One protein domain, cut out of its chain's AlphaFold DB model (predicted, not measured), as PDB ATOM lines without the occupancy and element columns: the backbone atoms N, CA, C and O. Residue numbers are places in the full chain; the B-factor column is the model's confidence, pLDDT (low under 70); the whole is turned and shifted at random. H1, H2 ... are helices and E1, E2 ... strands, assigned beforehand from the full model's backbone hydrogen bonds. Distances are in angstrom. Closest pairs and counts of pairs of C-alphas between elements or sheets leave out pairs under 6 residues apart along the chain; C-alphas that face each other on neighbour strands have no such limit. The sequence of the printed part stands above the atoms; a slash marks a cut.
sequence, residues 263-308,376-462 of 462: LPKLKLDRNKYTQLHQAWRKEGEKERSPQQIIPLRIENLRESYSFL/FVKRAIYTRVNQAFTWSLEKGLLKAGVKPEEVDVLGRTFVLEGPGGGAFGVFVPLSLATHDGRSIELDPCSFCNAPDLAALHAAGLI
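This is residues 263 to 308 and 376 to 462 of the 462 residues of an uncharacterized protein of Proteobacteria bacterium (UniProt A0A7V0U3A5). What does the model look like at first sight? It is a long, narrow sheet built on a hairpin of two long strands, E3 and E4, with the helices H1, H3 and H5 over one face. H1 and H3 meet at a corner, residues 280 to 285 of H1 with residues 376 to 383 of H3, while the short strands E1, E2 and E5 pair along the sheet's edges. What is it made of? The printed part has 133 residues with five named helices and five named strands, which follow one another along the chain as E1, H1, E2, H2, H3, E3, E4, E5, H4 and H5; the class is mixed, helices and strands, and the sheet is branched, with E1 and E2 each parallel to E3, E3 antiparallel to E4, and E4 antiparallel to E5. The whole is compact, with a radius of gyration of the C-alphas of 14.8 A, yet elongated in outline, spanning 47 by 30 by 27 A.

How is the sheet joined? E1, residues 265 to 267, and E2, residues 296 to 298, are parallel neighbours of E3, residues 407 to 417, and lie on one side of it; N 266 and O 415 are 2.9 A apart, and N 297 and O 409 are 2.9 A apart, both within hydrogen-bond range. On the other side of E3 is E4, residues 423 to 434, antiparallel at 160 degrees, with N 414 and O 426 at 2.8 A. E5, residues 439 to 441, is antiparallel to E4, with N 440 and O 432 at 2.8 A; E3, E4 and E5 form a meander, each strand the antiparallel neighbour of the one before, with hairpins E3 and E4, and E4 and E5. Which helices are over it? H1, residues 270 to 286, is over E3 and E4 at a height over the sheet of 10.4 A, slantwise to the strands. H3, residues 376 to 394, on the same face, has a height of 8.4 A and its closest C-alphas to E4 are those of Ile 381 and Phe 427, 6.1 A apart. H5, residues 451 to 457, on that face too, is over E3 at 8.8 A and runs across the strands. How do the helices meet? H1 and H3 touch, about perpendicular at 74 degrees, the closest C-alphas being those of Gly 284 and Ala 380, 4.1 A apart. With its residues 276 to 280 alone H1 touches H5, at a steep tilt of 62 degrees, opposite ways, the closest C-alphas being those of Leu 276 and Asp 452 at 5.6 A. H3 and H5 are apart. What of the short helices and the helix backbones? H2, residues 301 to 304, and H4, residues 444 to 447, only graze the sheet; H4 touches H5, with the C-alphas of Phe 447 and Leu 453 closest at 6.6 A, and only just touches H3, with 3 pairs of C-alphas within 8 A. Every O i to N i+4 pair is within hydrogen-bond range in H1 and H5, 14 of 15 are in H3, and H2 and H4 are too short for such a pair.

Where does the first element begin? E1 begins at C-alpha 265, (53.969, 69.153, 96.007). How long are the larger elements? From first to last C-alpha, H1 measures 24.4 A, H3 26.5 A, E3 31.8 A, E4 33.1 A and H5 10.0 A. Where do later anchors lie? E4 begins at C-alpha 423, (59.257, 74.374, 90.309), and H5 ends at C-alpha 457, (44.534, 64.096, 90.448).

How large is it? The two C-alphas farthest apart, those of Gly 401 and Gly 420, are 48.2 A apart. Where is it cut, and which link is long? Residues 309 to 375 are not printed, and C-alphas 308 and 376 are 10.5 A apart across the cut. Of the links that are printed whole, H3 to E3 is long, with residues 395 to 406 between them. Where is confidence low? Residues 287 to 292 have a pLDDT under 70, while the mean of the printed part is 92.1.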
ATOM      1  N   LEU A 263      52.920  73.249 101.316       89.00
ATOM      2  CA  LEU A 263      52.349  73.317  99.979       89.00
ATOM      3  C   LEU A 263      52.261  71.903  99.393       89.00
ATOM      4  O   LEU A 263      53.287  71.213  99.369       89.00
ATOM      5  N   PRO A 264      51.087  71.476  98.896       91.06
ATOM      6  CA  PRO A 264      50.965  70.234  98.149       91.06
ATOM      7  C   PRO A 264      51.946  70.236  96.971       91.06
ATOM      8  O   PRO A 264      51.921  71.143  96.134       91.06
ATOM      9  N   LYS A 265      52.840  69.245  96.941       95.69
ATOM     10  CA  LYS A 265      53.969  69.153  96.007       95.69
ATOM     11  C   LYS A 265      53.927  67.826  95.264       95.69
ATOM     12  O   LYS A 265      54.005  66.772  95.892       95.69
ATOM     13  N   LEU A 266      53.872  67.883  93.937       97.19
ATOM     14  CA  LEU A 266      54.050  66.727  93.062       97.19
ATOM     15  C   LEU A 266      55.448  66.770  92.447       97.19
ATOM     16  O   LEU A 266      55.784  67.704  91.720       97.19
ATOM     17  N   LYS A 267      56.252  65.745  92.728       97.56
ATOM     18  CA  LYS A 267      57.573  65.564  92.119       97.56
ATOM     19  C   LYS A 267      57.441  64.835  90.788       97.56
ATOM     20  O   LYS A 267      56.771  63.809  90.701       97.56
ATOM     21  N   LEU A 268      58.095  65.369  89.766       97.62
ATOM     22  CA  LEU A 268      58.021  64.908  88.385       97.62
ATOM     23  C   LEU A 268      59.413  64.557  87.856       97.62
ATOM     24  O   LEU A 268      60.418  65.146  88.255       97.62
ATOM     25  N   ASP A 269      59.469  63.632  86.900       97.69
ATOM     26  CA  ASP A 269      60.654  63.464  86.062       97.69
ATOM     27  C   ASP A 269      60.846  64.673  85.122       97.69
ATOM     28  O   ASP A 269      59.943  65.490  84.913       97.69
ATOM     29  N   ARG A 270      62.041  64.790  84.526       97.25
ATOM     30  CA  ARG A 270      62.403  65.921  83.653       97.25
ATOM     31  C   ARG A 270      61.461  66.080  82.458       97.25
ATOM     32  O   ARG A 270      61.205  67.212  82.043       97.25
ATOM     33  N   ASN A 271      60.959  64.980  81.904       97.56
ATOM     34  CA  ASN A 271      60.175  64.996  80.676       97.56
ATOM     35  C   ASN A 271      58.739  65.433  80.978       97.56
ATOM     36  O   ASN A 271      58.266  66.390  80.364       97.56
ATOM     37  N   LYS A 272      58.095  64.841  81.995       97.75
ATOM     38  CA  LYS A 272      56.771  65.278  82.472       97.75
ATOM     39  C   LYS A 272      56.791  66.716  82.973       97.75
ATOM     40  O   LYS A 272      55.923  67.489  82.584       97.75
ATOM     41  N   TYR A 273      57.793  67.116  83.762       97.94
ATOM     42  CA  TYR A 273      57.928  68.508  84.210       97.94
ATOM     43  C   TYR A 273      57.963  69.483  83.024       97.94
ATOM     44  O   TYR A 273      57.206  70.452  82.987       97.94
ATOM     45  N   THR A 274      58.795  69.190  82.019       97.00
ATOM     46  CA  THR A 274      58.925  70.028  80.816       97.00
ATOM     47  C   THR A 274      57.622  70.067  80.014       97.00
ATOM     48  O   THR A 274      57.193  71.144  79.600       97.00
ATOM     49  N   GLN A 275      56.959  68.921  79.832       97.75
ATOM     50  CA  GLN A 275      55.686  68.805  79.120       97.75
ATOM     51  C   GLN A 275      54.570  69.606  79.807       97.75
ATOM     52  O   GLN A 275      53.877  70.378  79.146       97.75
ATOM     53  N   LEU A 276      54.416  69.459  81.127       97.12
ATOM     54  CA  LEU A 276      53.376  70.144  81.897       97.12
ATOM     55  C   LEU A 276      53.628  71.654  81.981       97.12
ATOM     56  O   LEU A 276      52.697  72.429  81.781       97.12
ATOM     57  N   HIS A 277      54.877  72.086  82.178       95.62
ATOM     58  CA  HIS A 277      55.231  73.509  82.160       95.62
ATOM     59  C   HIS A 277      54.960  74.150  80.787       95.62
ATOM     60  O   HIS A 277      54.419  75.253  80.709       95.62
ATOM     61  N   GLN A 278      55.270  73.446  79.690       95.88
ATOM     62  CA  GLN A 278      54.933  73.906  78.339       95.88
ATOM     63  C   GLN A 278      53.420  73.935  78.083       95.88
ATOM     64  O   GLN A 278      52.952  74.856  77.418       95.88
ATOM     65  N   ALA A 279      52.654  72.961  78.584       93.81
ATOM     66  CA  ALA A 279      51.198  72.940  78.444       93.81
ATOM     67  C   ALA A 279      50.544  74.109  79.203       93.81
ATOM     68  O   ALA A 279      49.795  74.878  78.606       93.81
ATOM     69  N   TRP A 280      50.906  74.298  80.475       93.06
ATOM     70  CA  TRP A 280      50.449  75.405  81.321       93.06
ATOM     71  C   TRP A 280      50.756  76.775  80.703       93.06
ATOM     72  O   TRP A 280      49.871  77.625  80.591       93.06
ATOM     73  N   ARG A 281      51.989  76.970  80.214       93.25
ATOM     74  CA  ARG A 281      52.384  78.201  79.522       93.25
ATOM     75  C   ARG A 281      51.590  78.426  78.231       93.25
ATOM     76  O   ARG A 281      51.108  79.535  78.017       93.25
ATOM     77  N   LYS A 282      51.413  77.390  77.400       92.69
ATOM     78  CA  LYS A 282      50.601  77.473  76.173       92.69
ATOM     79  C   LYS A 282      49.151  77.845  76.472       92.69
ATOM     80  O   LYS A 282      48.575  78.611  75.709       92.69
ATOM     81  N   GLU A 283      48.574  77.361  77.572       88.06
ATOM     82  CA  GLU A 283      47.222  77.756  77.995       88.06
ATOM     83  C   GLU A 283      47.137  79.268  78.243       88.06
ATOM     84  O   GLU A 283      46.285  79.946  77.673       88.06
ATOM     85  N   GLY A 284      48.107  79.814  78.982       88.12
ATOM     86  CA  GLY A 284      48.245  81.254  79.208       88.12
ATOM     87  C   GLY A 284      48.536  82.090  77.954       88.12
ATOM     88  O   GLY A 284      48.324  83.298  77.967       88.12
ATOM     89  N   GLU A 285      49.006  81.480  76.864       89.81
ATOM     90  CA  GLU A 285      49.296  82.158  75.591       89.81
ATOM     91  C   GLU A 285      48.124  82.089  74.581       89.81
ATOM     92  O   GLU A 285      48.071  82.910  73.658       89.81
ATOM     93  N   LYS A 286      47.164  81.161  74.761       84.38
ATOM     94  CA  LYS A 286      45.960  81.022  73.914       84.38
ATOM     95  C   LYS A 286      45.006  82.207  74.047       84.38
ATOM     96  O   LYS A 286      44.552  82.749  73.040       84.38
ATOM     97  N   GLU A 287      44.648  82.576  75.277       67.19
ATOM     98  CA  GLU A 287      43.549  83.514  75.506       67.19
ATOM     99  C   GLU A 287      44.013  84.970  75.309       67.19
ATOM    100  O   GLU A 287      44.902  85.483  75.999       67.19
ATOM    101  N   ARG A 288      43.433  85.631  74.298       66.75
ATOM    102  CA  ARG A 288      43.693  87.040  73.935       66.75
ATOM    103  C   ARG A 288      42.446  87.926  73.998       66.75
ATOM    104  O   ARG A 288      42.563  89.141  73.875       66.75
ATOM    105  N   SER A 289      41.273  87.325  74.171       64.25
ATOM    106  CA  SER A 289      40.027  88.018  74.489       64.25
ATOM    107  C   SER A 289      40.158  88.775  75.819       64.25
ATOM    108  O   SER A 289      40.859  88.302  76.719       64.25
ATOM    109  N   PRO A 290      39.474  89.922  75.992       63.16
ATOM    110  CA  PRO A 290      39.316  90.529  77.307       63.16
ATOM    111  C   PRO A 290      38.484  89.583  78.184       63.16
ATOM    112  O   PRO A 290      37.262  89.519  78.065       63.16
ATOM    113  N   GLN A 291      39.171  88.808  79.026       64.25
ATOM    114  CA  GLN A 291      38.564  87.883  79.982       64.25
ATOM    115  C   GLN A 291      37.575  88.640  80.881       64.25
ATOM    116  O   GLN A 291      37.906  89.706  81.405       64.25
ATOM    117  N   GLN A 292      36.374  88.086  81.074       68.75
ATOM    118  CA  GLN A 292      35.427  88.613  82.059       68.75
ATOM    119  C   GLN A 292      36.079  88.550  83.447       68.75
ATOM    120  O   GLN A 292      36.645  87.527  83.834       68.75
ATOM    121  N   ILE A 293      36.068  89.669  84.173       79.81
ATOM    122  CA  ILE A 293      36.853  89.817  85.403       79.81
ATOM    123  C   ILE A 293      36.058  89.243  86.576       79.81
ATOM    124  O   ILE A 293      35.478  89.971  87.379       79.81
ATOM    125  N   ILE A 294      36.048  87.915  86.662       87.75
ATOM    126  CA  ILE A 294      35.522  87.178  87.810       87.75
ATOM    127  C   ILE A 294      36.419  87.462  89.037       87.75
ATOM    128  O   ILE A 294      37.649  87.325  88.946       87.75
ATOM    129  N   PRO A 295      35.852  87.884  90.182       90.50
ATOM    130  CA  PRO A 295      36.561  87.935  91.456       90.50
ATOM    131  C   PRO A 295      37.215  86.591  91.822       90.50
ATOM    132  O   PRO A 295      36.635  85.520  91.659       90.50
ATOM    133  N   LEU A 296      38.452  86.657  92.309       90.94
ATOM    134  CA  LEU A 296      39.311  85.506  92.577       90.94
ATOM    135  C   LEU A 296      39.847  85.581  94.007       90.94
ATOM    136  O   LEU A 296      40.187  86.661  94.492       90.94
ATOM    137  N   ARG A 297      40.013  84.423  94.651       91.81
ATOM    138  CA  ARG A 297      40.765  84.267  95.901       91.81
ATOM    139  C   ARG A 297      41.629  83.014  95.863       91.81
ATOM    140  O   ARG A 297      41.179  81.936  95.486       91.81
ATOM    141  N   ILE A 298      42.873  83.162  96.308       93.00
ATOM    142  CA  ILE A 298      43.856  82.079  96.394       93.00
ATOM    143  C   ILE A 298      44.188  81.869  97.877       93.00
ATOM    144  O   ILE A 298      44.721  82.775  98.519       93.00
ATOM    145  N   GLU A 299      43.848  80.699  98.425       91.12
ATOM    146  CA  GLU A 299      43.950  80.395  99.867       91.12
ATOM    147  C   GLU A 299      45.373  80.479 100.432       91.12
ATOM    148  O   GLU A 299      45.561  80.860 101.583       91.12
ATOM    149  N   ASN A 300      46.361  80.086  99.631       92.88
ATOM    150  CA  ASN A 300      47.762  79.918 100.019       92.88
ATOM    151  C   ASN A 300      48.700  80.816  99.198       92.88
ATOM    152  O   ASN A 300      49.834  80.440  98.892       92.88
ATOM    153  N   LEU A 301      48.218  81.997  98.788       92.69
ATOM    154  CA  LEU A 301      48.964  82.883  97.889       92.69
ATOM    155  C   LEU A 301      50.295  83.345  98.486       92.69
ATOM    156  O   LEU A 301      51.271  83.496  97.759       92.69
ATOM    157  N   ARG A 302      50.354  83.559  99.805       91.12
ATOM    158  CA  ARG A 302      51.567  84.036 100.486       91.12
ATOM    159  C   ARG A 302      52.680  83.001 100.489       91.12
ATOM    160  O   ARG A 302      53.850  83.360 100.471       91.12
ATOM    161  N   GLU A 303      52.309  81.734 100.493       91.94
ATOM    162  CA  GLU A 303      53.205  80.601 100.387       91.94
ATOM    163  C   GLU A 303      53.530  80.308  98.909       91.94
ATOM    164  O   GLU A 303      54.635  79.869  98.599       91.94
ATOM    165  N   SER A 304      52.591  80.566  97.984       94.25
ATOM    166  CA  SER A 304      52.666  80.098  96.594       94.25
ATOM    167  C   SER A 304      53.078  81.120  95.524       94.25
ATOM    168  O   SER A 304      53.332  80.709  94.391       94.25
ATOM    169  N   TYR A 305      53.086  82.426  95.813       94.31
ATOM    170  CA  TYR A 305      53.265  83.497  94.812       94.31
ATOM    171  C   TYR A 305      54.536  83.337  93.959       94.31
ATOM    172  O   TYR A 305      54.479  83.503  92.742       94.31
ATOM    173  N   SER A 306      55.656  82.932  94.562       93.94
ATOM    174  CA  SER A 306      56.932  82.728  93.867       93.94
ATOM    175  C   SER A 306      56.877  81.570  92.860       93.94
ATOM    176  O   SER A 306      57.394  81.688  91.750       93.94
ATOM    177  N   PHE A 307      56.168  80.482  93.180       95.44
ATOM    178  CA  PHE A 307      55.911  79.382  92.240       95.44
ATOM    179  C   PHE A 307      54.974  79.811  91.100       95.44
ATOM    180  O   PHE A 307      55.128  79.350  89.970       95.44
ATOM    181  N   LEU A 308      54.048  80.737  91.362       93.94
ATOM    182  CA  LEU A 308      53.239  81.414  90.340       93.94
ATOM    183  C   LEU A 308      54.019  82.512  89.581       93.94
ATOM    184  O   LEU A 308      53.410  83.303  88.869       93.94
ATOM    185  N   PHE A 376      50.921  85.889  81.014       88.81
ATOM    186  CA  PHE A 376      50.553  84.499  80.698       88.81
ATOM    187  C   PHE A 376      50.090  83.707  81.937       88.81
ATOM    188  O   PHE A 376      49.156  82.915  81.837       88.81
ATOM    189  N   VAL A 377      50.679  83.945  83.119       91.38
ATOM    190  CA  VAL A 377      50.239  83.319  84.380       91.38
ATOM    191  C   VAL A 377      48.845  83.809  84.742       91.38
ATOM    192  O   VAL A 377      47.980  82.996  85.065       91.38
ATOM    193  N   LYS A 378      48.600  85.124  84.626       89.62
ATOM    194  CA  LYS A 378      47.262  85.709  84.786       89.62
ATOM    195  C   LYS A 378      46.253  84.953  83.926       89.62
ATOM    196  O   LYS A 378      45.255  84.474  84.453       89.62
ATOM    197  N   ARG A 379      46.526  84.836  82.624       89.75
ATOM    198  CA  ARG A 379      45.619  84.186  81.671       89.75
ATOM    199  C   ARG A 379      45.393  82.723  82.039       89.75
ATOM    200  O   ARG A 379      44.242  82.345  82.178       89.75
ATOM    201  N   ALA A 380      46.445  81.950  82.326       91.12
ATOM    202  CA  ALA A 380      46.334  80.541  82.722       91.12
ATOM    203  C   ALA A 380      45.520  80.320  84.018       91.12
ATOM    204  O   ALA A 380      44.824  79.311  84.142       91.12
ATOM    205  N   ILE A 381      45.574  81.259  84.972       92.00
ATOM    206  CA  ILE A 381      44.684  81.277  86.144       92.00
ATOM    207  C   ILE A 381      43.249  81.601  85.702       92.00
ATOM    208  O   ILE A 381      42.331  80.831  85.981       92.00
ATOM    209  N   TYR A 382      43.047  82.707  84.982       91.06
ATOM    210  CA  TYR A 382      41.717  83.192  84.606       91.06
ATOM    211  C   TYR A 382      40.960  82.267  83.645       91.06
ATOM    212  O   TYR A 382      39.753  82.122  83.794       91.06
ATOM    213  N   THR A 383      41.632  81.544  82.746       90.44
ATOM    214  CA  THR A 383      40.999  80.515  81.904       90.44
ATOM    215  C   THR A 383      40.355  79.414  82.762       90.44
ATOM    216  O   THR A 383      39.265  78.949  82.440       90.44
ATOM    217  N   ARG A 384      40.953  79.049  83.911       91.62
ATOM    218  CA  ARG A 384      40.382  78.069  84.862       91.62
ATOM    219  C   ARG A 384      39.249  78.649  85.699       91.62
ATOM    220  O   ARG A 384      38.276  77.952  85.965       91.62
ATOM    221  N   VAL A 385      39.359  79.919  86.089       93.38
ATOM    222  CA  VAL A 385      38.288  80.674  86.766       93.38
ATOM    223  C   VAL A 385      37.048  80.762  85.861       93.38
ATOM    224  O   VAL A 385      35.947  80.423  86.293       93.38
ATOM    225  N   ASN A 386      37.243  81.105  84.584       92.19
ATOM    226  CA  ASN A 386      36.200  81.128  83.558       92.19
ATOM    227  C   ASN A 386      35.608  79.725  83.342       92.19
ATOM    228  O   ASN A 386      34.393  79.561  83.405       92.19
ATOM    229  N   GLN A 387      36.448  78.693  83.173       91.75
ATOM    230  CA  GLN A 387      35.995  77.305  83.011       91.75
ATOM    231  C   GLN A 387      35.161  76.821  84.211       91.75
ATOM    232  O   GLN A 387      34.149  76.154  84.013       91.75
ATOM    233  N   ALA A 388      35.542  77.174  85.442       94.38
ATOM    234  CA  ALA A 388      34.805  76.816  86.655       94.38
ATOM    235  C   ALA A 388      33.416  77.472  86.718       94.38
ATOM    236  O   ALA A 388      32.432  76.821  87.077       94.38
ATOM    237  N   PHE A 389      33.328  78.748  86.337       94.88
ATOM    238  CA  PHE A 389      32.072  79.490  86.250       94.88
ATOM    239  C   PHE A 389      31.157  78.936  85.145       94.88
ATOM    240  O   PHE A 389      29.997  78.622  85.416       94.88
ATOM    241  N   THR A 390      31.684  78.721  83.934       93.19
ATOM    242  CA  THR A 390      30.945  78.130  82.808       93.19
ATOM    243  C   THR A 390      30.436  76.726  83.134       93.19
ATOM    244  O   THR A 390      29.240  76.480  83.010       93.19
ATOM    245  N   TRP A 391      31.288  75.836  83.652       94.38
ATOM    246  CA  TRP A 391      30.881  74.494  84.089       94.38
ATOM    247  C   TRP A 391      29.767  74.550  85.145       94.38
ATOM    248  O   TRP A 391      28.802  73.794  85.080       94.38
ATOM    249  N   SER A 392      29.838  75.492  86.090       95.25
ATOM    250  CA  SER A 392      28.821  75.633  87.143       95.25
ATOM    251  C   SER A 392      27.477  76.165  86.633       95.25
ATOM    252  O   SER A 392      26.442  75.858  87.229       95.25
ATOM    253  N   LEU A 393      27.469  76.923  85.532       94.88
ATOM    254  CA  LEU A 393      26.252  77.274  84.792       94.88
ATOM    255  C   LEU A 393      25.712  76.068  84.007       94.88
ATOM    256  O   LEU A 393      24.525  75.767  84.108       94.88
ATOM    257  N   GLU A 394      26.568  75.339  83.286       94.19
ATOM    258  CA  GLU A 394      26.197  74.139  82.514       94.19
ATOM    259  C   GLU A 394      25.624  73.014  83.394       94.19
ATOM    260  O   GLU A 394      24.717  72.294  82.977       94.19
ATOM    261  N   LYS A 395      26.117  72.873  84.630       95.25
ATOM    262  CA  LYS A 395      25.592  71.935  85.638       95.25
ATOM    263  C   LYS A 395      24.367  72.456  86.402       95.25
ATOM    264  O   LYS A 395      23.829  71.722  87.226       95.25
ATOM    265  N   GLY A 396      23.930  73.698  86.173       95.25
ATOM    266  CA  GLY A 396      22.796  74.309  86.879       95.25
ATOM    267  C   GLY A 396      23.035  74.598  88.369       95.25
ATOM    268  O   GLY A 396      22.079  74.810  89.113       95.25
ATOM    269  N   LEU A 397      24.295  74.606  88.819       95.31
ATOM    270  CA  LEU A 397      24.682  74.937  90.199       95.31
ATOM    271  C   LEU A 397      24.573  76.456  90.435       95.31
ATOM    272  O   LEU A 397      24.096  76.928  91.476       95.31
ATOM    273  N   LEU A 398      24.965  77.231  89.421       95.81
ATOM    274  CA  LEU A 398      24.640  78.648  89.290       95.81
ATOM    275  C   LEU A 398      23.273  78.819  88.612       95.81
ATOM    276  O   LEU A 398      22.888  78.054  87.730       95.81
ATOM    277  N   LYS A 399      22.534  79.861  89.015       93.81
ATOM    278  CA  LYS A 399      21.267  80.235  88.368       93.81
ATOM    279  C   LYS A 399      21.575  80.819  86.983       93.81
ATOM    280  O   LYS A 399      22.522  81.594  86.843       93.81
ATOM    281  N   ALA A 400      20.756  80.503  85.981       93.06
ATOM    282  CA  ALA A 400      20.884  81.110  84.657       93.06
ATOM    283  C   ALA A 400      20.792  82.647  84.750       93.06
ATOM    284  O   ALA A 400      19.918  83.178  85.435       93.06
ATOM    285  N   GLY A 401      21.701  83.352  84.074       92.19
ATOM    286  CA  GLY A 401      21.769  84.817  84.092       92.19
ATOM    287  C   GLY A 401      22.523  85.446  85.273       92.19
ATOM    288  O   GLY A 401      22.620  86.671  85.309       92.19
ATOM    289  N   VAL A 402      23.086  84.657  86.202       94.00
ATOM    290  CA  VAL A 402      24.089  85.162  87.166       94.00
ATOM    291  C   VAL A 402      25.296  85.696  86.402       94.00
ATOM    292  O   VAL A 402      25.761  85.057  85.457       94.00
ATOM    293  N   LYS A 403      25.804  86.862  86.807       93.94
ATOM    294  CA  LYS A 403      26.920  87.508  86.109       93.94
ATOM    295  C   LYS A 403      28.292  87.074  86.636       93.94
ATOM    296  O   LYS A 403      28.394  86.689  87.801       93.94
ATOM    297  N   PRO A 404      29.362  87.198  85.827       93.75
ATOM    298  CA  PRO A 404      30.726  86.878  86.248       93.75
ATOM    299  C   PRO A 404      31.187  87.691  87.468       93.75
ATOM    300  O   PRO A 404      31.921  87.183  88.308       93.75
ATOM    301  N   GLU A 405      30.731  88.941  87.601       93.50
ATOM    302  CA  GLU A 405      31.115  89.833  88.703       93.50
ATOM    303  C   GLU A 405      30.347  89.549  90.011       93.50
ATOM    304  O   GLU A 405      30.703  90.072  91.065       93.50
ATOM    305  N   GLU A 406      29.290  88.729  89.960       94.00
ATOM    306  CA  GLU A 406      28.421  88.383  91.098       94.00
ATOM    307  C   GLU A 406      28.904  87.116  91.849       94.00
ATOM    308  O   GLU A 406      28.215  86.617  92.752       94.00
ATOM    309  N   VAL A 407      30.087  86.594  91.487       95.62
ATOM    310  CA  VAL A 407      30.642  85.316  91.961       95.62
ATOM    311  C   VAL A 407      32.147  85.418  92.261       95.62
ATOM    312  O   VAL A 407      32.914  85.934  91.461       95.62
ATOM    313  N   ASP A 408      32.575  84.892  93.407       95.19
ATOM    314  CA  ASP A 408      33.956  84.878  93.908       95.19
ATOM    315  C   ASP A 408      34.522  83.449  93.838       95.19
ATOM    316  O   ASP A 408      34.047  82.554  94.541       95.19
ATOM    317  N   VAL A 409      35.505  83.205  92.964       95.62
ATOM    318  CA  VAL A 409      36.132  81.883  92.798       95.62
ATOM    319  C   VAL A 409      37.258  81.713  93.808       95.62
ATOM    320  O   VAL A 409      38.315  82.338  93.704       95.62
ATOM    321  N   LEU A 410      37.055  80.806  94.760       95.44
ATOM    322  CA  LEU A 410      38.081  80.360  95.688       95.44
ATOM    323  C   LEU A 410      38.851  79.185  95.081       95.44
ATOM    324  O   LEU A 410      38.265  78.206  94.613       95.44
ATOM    325  N   GLY A 411      40.176  79.240  95.151       95.44
ATOM    326  CA  GLY A 411      41.037  78.126  94.778       95.44
ATOM    327  C   GLY A 411      42.356  78.097  95.539       95.44
ATOM    328  O   GLY A 411      42.638  78.941  96.394       95.44
ATOM    329  N   ARG A 412      43.178  77.102  95.216       95.75
ATOM    330  CA  ARG A 412      44.444  76.807  95.894       95.75
ATOM    331  C   ARG A 412      45.539  76.543  94.870       95.75
ATOM    332  O   ARG A 412      45.283  75.995  93.799       95.75
ATOM    333  N   THR A 413      46.765  76.921  95.206       96.31
ATOM    334  CA  THR A 413      47.943  76.631  94.390       96.31
ATOM    335  C   THR A 413      48.606  75.334  94.832       96.31
ATOM    336  O   THR A 413      48.886  75.140  96.017       96.31
ATOM    337  N   PHE A 414      48.925  74.489  93.864       96.75
ATOM    338  CA  PHE A 414      49.697  73.261  94.003       96.75
ATOM    339  C   PHE A 414      51.054  73.460  93.324       96.75
ATOM    340  O   PHE A 414      51.158  74.240  92.379       96.75
ATOM    341  N   VAL A 415      52.110  72.804  93.799       97.56
ATOM    342  CA  VAL A 415      53.469  72.989  93.263       97.56
ATOM    343  C   VAL A 415      53.898  71.751  92.485       97.56
ATOM    344  O   VAL A 415      53.916  70.644  93.023       97.56
ATOM    345  N   LEU A 416      54.290  71.944  91.227       97.88
ATOM    346  CA  LEU A 416      54.947  70.918  90.424       97.88
ATOM    347  C   LEU A 416      56.464  71.108  90.525       97.88
ATOM    348  O   LEU A 416      56.984  72.144  90.113       97.88
ATOM    349  N   GLU A 417      57.167  70.125  91.090       97.88
ATOM    350  CA  GLU A 417      58.622  70.124  91.292       97.88
ATOM    351  C   GLU A 417      59.314  69.227  90.258       97.88
ATOM    352  O   GLU A 417      58.974  68.053  90.110       97.88
ATOM    353  N   GLY A 418      60.314  69.765  89.563       96.38
ATOM    354  CA  GLY A 418      61.170  69.041  88.625       96.38
ATOM    355  C   GLY A 418      62.575  68.766  89.181       96.38
ATOM    356  O   GLY A 418      62.978  69.315  90.213       96.38
ATOM    357  N   PRO A 419      63.371  67.930  88.493       93.81
ATOM    358  CA  PRO A 419      64.753  67.672  88.880       93.81
ATOM    359  C   PRO A 419      65.612  68.935  88.736       93.81
ATOM    360  O   PRO A 419      65.421  69.735  87.822       93.81
ATOM    361  N   GLY A 420      66.581  69.108  89.638       92.19
ATOM    362  CA  GLY A 420      67.441  70.298  89.680       92.19
ATOM    363  C   GLY A 420      66.837  71.510  90.403       92.19
ATOM    364  O   GLY A 420      67.452  72.568  90.397       92.19
ATOM    365  N   GLY A 421      65.667  71.371  91.040       90.44
ATOM    366  CA  GLY A 421      65.069  72.417  91.883       90.44
ATOM    367  C   GLY A 421      64.163  73.413  91.152       90.44
ATOM    368  O   GLY A 421      63.654  74.336  91.783       90.44
ATOM    369  N   GLY A 422      63.922  73.229  89.851       93.81
ATOM    370  CA  GLY A 422      62.892  73.983  89.133       93.81
ATOM    371  C   GLY A 422      61.493  73.606  89.626       93.81
ATOM    372  O   GLY A 422      61.185  72.426  89.774       93.81
ATOM    373  N   ALA A 423      60.633  74.594  89.868       96.56
ATOM    374  CA  ALA A 423      59.257  74.374  90.309       96.56
ATOM    375  C   ALA A 423      58.317  75.462  89.769       96.56
ATOM    376  O   ALA A 423      58.758  76.584  89.530       96.56
ATOM    377  N   PHE A 424      57.036  75.141  89.572       96.50
ATOM    378  CA  PHE A 424      56.012  76.127  89.202       96.50
ATOM    379  C   PHE A 424      54.658  75.842  89.863       96.50
ATOM    380  O   PHE A 424      54.390  74.729  90.322       96.50
ATOM    381  N   GLY A 425      53.836  76.885  89.957       96.56
ATOM    382  CA  GLY A 425      52.550  76.893  90.642       96.56
ATOM    383  C   GLY A 425      51.385  76.630  89.694       96.56
ATOM    384  O   GLY A 425      51.258  77.251  88.643       96.56
ATOM    385  N   VAL A 426      50.504  75.732  90.112       95.81
ATOM    386  CA  VAL A 426      49.303  75.297  89.405       95.81
ATOM    387  C   VAL A 426      48.094  75.727  90.229       95.81
ATOM    388  O   VAL A 426      47.867  75.203  91.317       95.81
ATOM    389  N   PHE A 427      47.335  76.710  89.742       95.44
ATOM    390  CA  PHE A 427      46.083  77.126  90.380       95.44
ATOM    391  C   PHE A 427      44.959  76.132  90.066       95.44
ATOM    392  O   PHE A 427      44.771  75.758  88.902       95.44
ATOM    393  N   VAL A 428      44.210  75.751  91.102       96.06
ATOM    394  CA  VAL A 428      43.063  74.840  91.048       96.06
ATOM    395  C   VAL A 428      41.850  75.530  91.689       96.06
ATOM    396  O   VAL A 428      41.919  75.863  92.878       96.06
ATOM    397  N   PRO A 429      40.751  75.767  90.947       96.31
ATOM    398  CA  PRO A 429      39.471  76.176  91.525       96.31
ATOM    399  C   PRO A 429      38.948  75.113  92.504       96.31
ATOM    400  O   PRO A 429      38.966  73.931  92.177       96.31
ATOM    401  N   LEU A 430      38.473  75.526  93.682       95.81
ATOM    402  CA  LEU A 430      37.926  74.632  94.717       95.81
ATOM    403  C   LEU A 430      36.454  74.919  95.036       95.81
ATOM    404  O   LEU A 430      35.700  74.001  95.345       95.81
ATOM    405  N   SER A 431      36.022  76.180  94.975       96.88
ATOM    406  CA  SER A 431      34.605  76.533  95.105       96.88
ATOM    407  C   SER A 431      34.282  77.887  94.474       96.88
ATOM    408  O   SER A 431      35.169  78.713  94.253       96.88
ATOM    409  N   LEU A 432      32.998  78.132  94.218       96.88
ATOM    410  CA  LEU A 432      32.468  79.467  93.944       96.88
ATOM    411  C   LEU A 432      31.614  79.933  95.122       96.88
ATOM    412  O   LEU A 432      30.745  79.196  95.587       96.88
ATOM    413  N   ALA A 433      31.816  81.166  95.578       96.50
ATOM    414  CA  ALA A 433      30.940  81.846  96.524       96.50
ATOM    415  C   ALA A 433      30.095  82.891  95.782       96.50
ATOM    416  O   ALA A 433      30.631  83.761  95.099       96.50
ATOM    417  N   THR A 434      28.772  82.824  95.897       95.06
ATOM    418  CA  THR A 434      27.854  83.774  95.248       95.06
ATOM    419  C   THR A 434      27.468  84.910  96.191       95.06
ATOM    420  O   THR A 434      27.414  84.741  97.410       95.06
ATOM    421  N   HIS A 435      27.103  86.071  95.637       91.62
ATOM    422  CA  HIS A 435      26.617  87.209  96.432       91.62
ATOM    423  C   HIS A 435      25.350  86.924  97.273       91.62
ATOM    424  O   HIS A 435      25.094  87.650  98.232       91.62
ATOM    425  N   ASP A 436      24.585  85.863  96.968       90.94
ATOM    426  CA  ASP A 436      23.471  85.375  97.806       90.94
ATOM    427  C   ASP A 436      23.910  84.441  98.960       90.94
ATOM    428  O   ASP A 436      23.071  83.834  99.622       90.94
ATOM    429  N   GLY A 437      25.218  84.352  99.231       91.88
ATOM    430  CA  GLY A 437      25.799  83.665 100.390       91.88
ATOM    431  C   GLY A 437      25.956  82.151 100.240       91.88
ATOM    432  O   GLY A 437      26.410  81.496 101.178       91.88
ATOM    433  N   ARG A 438      25.601  81.577  99.083       94.31
ATOM    434  CA  ARG A 438      25.827  80.154  98.801       94.31
ATOM    435  C   ARG A 438      27.291  79.908  98.440       94.31
ATOM    436  O   ARG A 438      27.948  80.748  97.829       94.31
ATOM    437  N   SER A 439      27.776  78.720  98.790       96.38
ATOM    438  CA  SER A 439      29.040  78.175  98.303       96.38
ATOM    439  C   SER A 439      28.744  76.929  97.471       96.38
ATOM    440  O   SER A 439      27.884  76.128  97.839       96.38
ATOM    441  N   ILE A 440      29.412  76.812  96.329       96.62
ATOM    442  CA  ILE A 440      29.331  75.691  95.396       96.62
ATOM    443  C   ILE A 440      30.716  75.058  95.374       96.62
ATOM    444  O   ILE A 440      31.651  75.670  94.857       96.62
ATOM    445  N   GLU A 441      30.860  73.866  95.943       96.69
ATOM    446  CA  GLU A 441      32.097  73.090  95.840       96.69
ATOM    447  C   GLU A 441      32.294  72.608  94.395       96.69
ATOM    448  O   GLU A 441      31.338  72.235  93.708       96.69
ATOM    449  N   LEU A 442      33.537  72.662  93.919       95.31
ATOM    450  CA  LEU A 442      33.923  72.254  92.573       95.31
ATOM    451  C   LEU A 442      34.633  70.908  92.626       95.31
ATOM    452  O   LEU A 442      35.654  70.778  93.294       95.31
ATOM    453  N   ASP A 443      34.133  69.941  91.861       89.88
ATOM    454  CA  ASP A 443      34.849  68.694  91.594       89.88
ATOM    455  C   ASP A 443      36.081  68.993  90.714       89.88
ATOM    456  O   ASP A 443      35.902  69.431  89.567       89.88
ATOM    457  N   PRO A 444      37.324  68.755  91.183       84.81
ATOM    458  CA  PRO A 444      38.527  68.996  90.390       84.81
ATOM    459  C   PRO A 444      38.595  68.150  89.106       84.81
ATOM    460  O   PRO A 444      39.239  68.558  88.133       84.81
ATOM    461  N   CYS A 445      37.875  67.021  89.043       82.00
ATOM    462  CA  CYS A 445      37.790  66.172  87.853       82.00
ATOM    463  C   CYS A 445      37.202  66.919  86.642       82.00
ATOM    464  O   CYS A 445      37.565  66.636  85.498       82.00
ATOM    465  N   SER A 446      36.380  67.946  86.888       83.50
ATOM    466  CA  SER A 446      35.810  68.864  85.885       83.50
ATOM    467  C   SER A 446      36.858  69.554  85.004       83.50
ATOM    468  O   SER A 446      36.544  70.032  83.912       83.50
ATOM    469  N   PHE A 447      38.108  69.601  85.470       83.12
ATOM    470  CA  PHE A 447      39.221  70.277  84.813       83.12
ATOM    471  C   PHE A 447      40.289  69.311  84.264       83.12
ATOM    472  O   PHE A 447      41.330  69.768  83.795       83.12
ATOM    473  N   CYS A 448      40.037  67.991  84.249       77.31
ATOM    474  CA  CYS A 448      40.990  66.963  83.785       77.31
ATOM    475  C   CYS A 448      41.476  67.112  82.328       77.31
ATOM    476  O   CYS A 448      42.465  66.489  81.950       77.31
ATOM    477  N   ASN A 449      40.839  67.961  81.518       86.38
ATOM    478  CA  ASN A 449      41.337  68.333  80.188       86.38
ATOM    479  C   ASN A 449      42.674  69.106  80.240       86.38
ATOM    480  O   ASN A 449      43.388  69.158  79.239       86.38
ATOM    481  N   ALA A 450      43.025  69.705  81.385       91.62
ATOM    482  CA  ALA A 450      44.325  70.325  81.618       91.62
ATOM    483  C   ALA A 450      45.343  69.265  82.107       91.62
ATOM    484  O   ALA A 450      45.144  68.693  83.184       91.62
ATOM    485  N   PRO A 451      46.447  69.001  81.375       94.62
ATOM    486  CA  PRO A 451      47.369  67.907  81.702       94.62
ATOM    487  C   PRO A 451      48.021  67.999  83.089       94.62
ATOM    488  O   PRO A 451      48.353  66.977  83.684       94.62
ATOM    489  N   ASP A 452      48.214  69.210  83.614       94.94
ATOM    490  CA  ASP A 452      48.787  69.447  84.941       94.94
ATOM    491  C   ASP A 452      47.785  69.167  86.069       94.94
ATOM    492  O   ASP A 452      48.178  68.670  87.122       94.94
ATOM    493  N   LEU A 453      46.489  69.386  85.828       94.25
ATOM    494  CA  LEU A 453      45.423  69.013  86.761       94.25
ATOM    495  C   LEU A 453      45.190  67.499  86.753       94.25
ATOM    496  O   LEU A 453      45.125  66.886  87.817       94.25
ATOM    497  N   ALA A 454      45.203  66.868  85.575       94.62
ATOM    498  CA  ALA A 454      45.189  65.409  85.462       94.62
ATOM    499  C   ALA A 454      46.375  64.755  86.203       94.62
ATOM    500  O   ALA A 454      46.203  63.718  86.844       94.62
ATOM    501  N   ALA A 455      47.562  65.374  86.175       95.75
ATOM    502  CA  ALA A 455      48.730  64.899  86.919       95.75
ATOM    503  C   ALA A 455      48.586  65.044  88.447       95.75
ATOM    504  O   ALA A 455      49.012  64.150  89.175       95.75
ATOM    505  N   LEU A 456      47.974  66.129  88.942       95.62
ATOM    506  CA  LEU A 456      47.687  66.311  90.374       95.62
ATOM    507  C   LEU A 456      46.641  65.309  90.888       95.62
ATOM    508  O   LEU A 456      46.842  64.717  91.948       95.62
ATOM    509  N   HIS A 457      45.571  65.081  90.122       94.56
ATOM    510  CA  HIS A 457      44.534  64.096  90.448       94.56
ATOM    511  C   HIS A 457      45.101  62.665  90.436       94.56
ATOM    512  O   HIS A 457      44.928  61.911  91.390       94.56
ATOM    513  N   ALA A 458      45.904  62.311  89.423       94.38
ATOM    514  CA  ALA A 458      46.602  61.021  89.368       94.38
ATOM    515  C   ALA A 458      47.629  60.810  90.506       94.38
ATOM    516  O   ALA A 458      48.069  59.684  90.731       94.38
ATOM    517  N   ALA A 459      48.008  61.874  91.222       95.62
ATOM    518  CA  ALA A 459      48.847  61.825  92.417       95.62
ATOM    519  C   ALA A 459      48.053  61.861  93.740       95.62
ATOM    520  O   ALA A 459      48.669  61.849  94.807       95.62
ATOM    521  N   GLY A 460      46.716  61.923  93.696       94.62
ATOM    522  CA  GLY A 460      45.856  62.013  94.881       94.62
ATOM    523  C   GLY A 460      46.007  63.320  95.666       94.62
ATOM    524  O   GLY A 460      45.864  63.319  96.888       94.62
ATOM    525  N   LEU A 461      46.363  64.422  94.992       93.56
ATOM    526  CA  LEU A 461      46.524  65.742  95.617       93.56
ATOM    527  C   LEU A 461      45.267  66.621  95.519       93.56
ATOM    528  O   LEU A 461      45.117  67.534  96.333       93.56
ATOM    529  N   ILE A 462      44.403  66.349  94.538       92.00
ATOM    530  CA  ILE A 462      43.096  66.980  94.293       92.00
ATOM    531  C   ILE A 462      42.064  65.901  93.984       92.00
ATOM    532  O   ILE A 462      42.496  64.860  93.439       92.00
TER     533      ILE A 462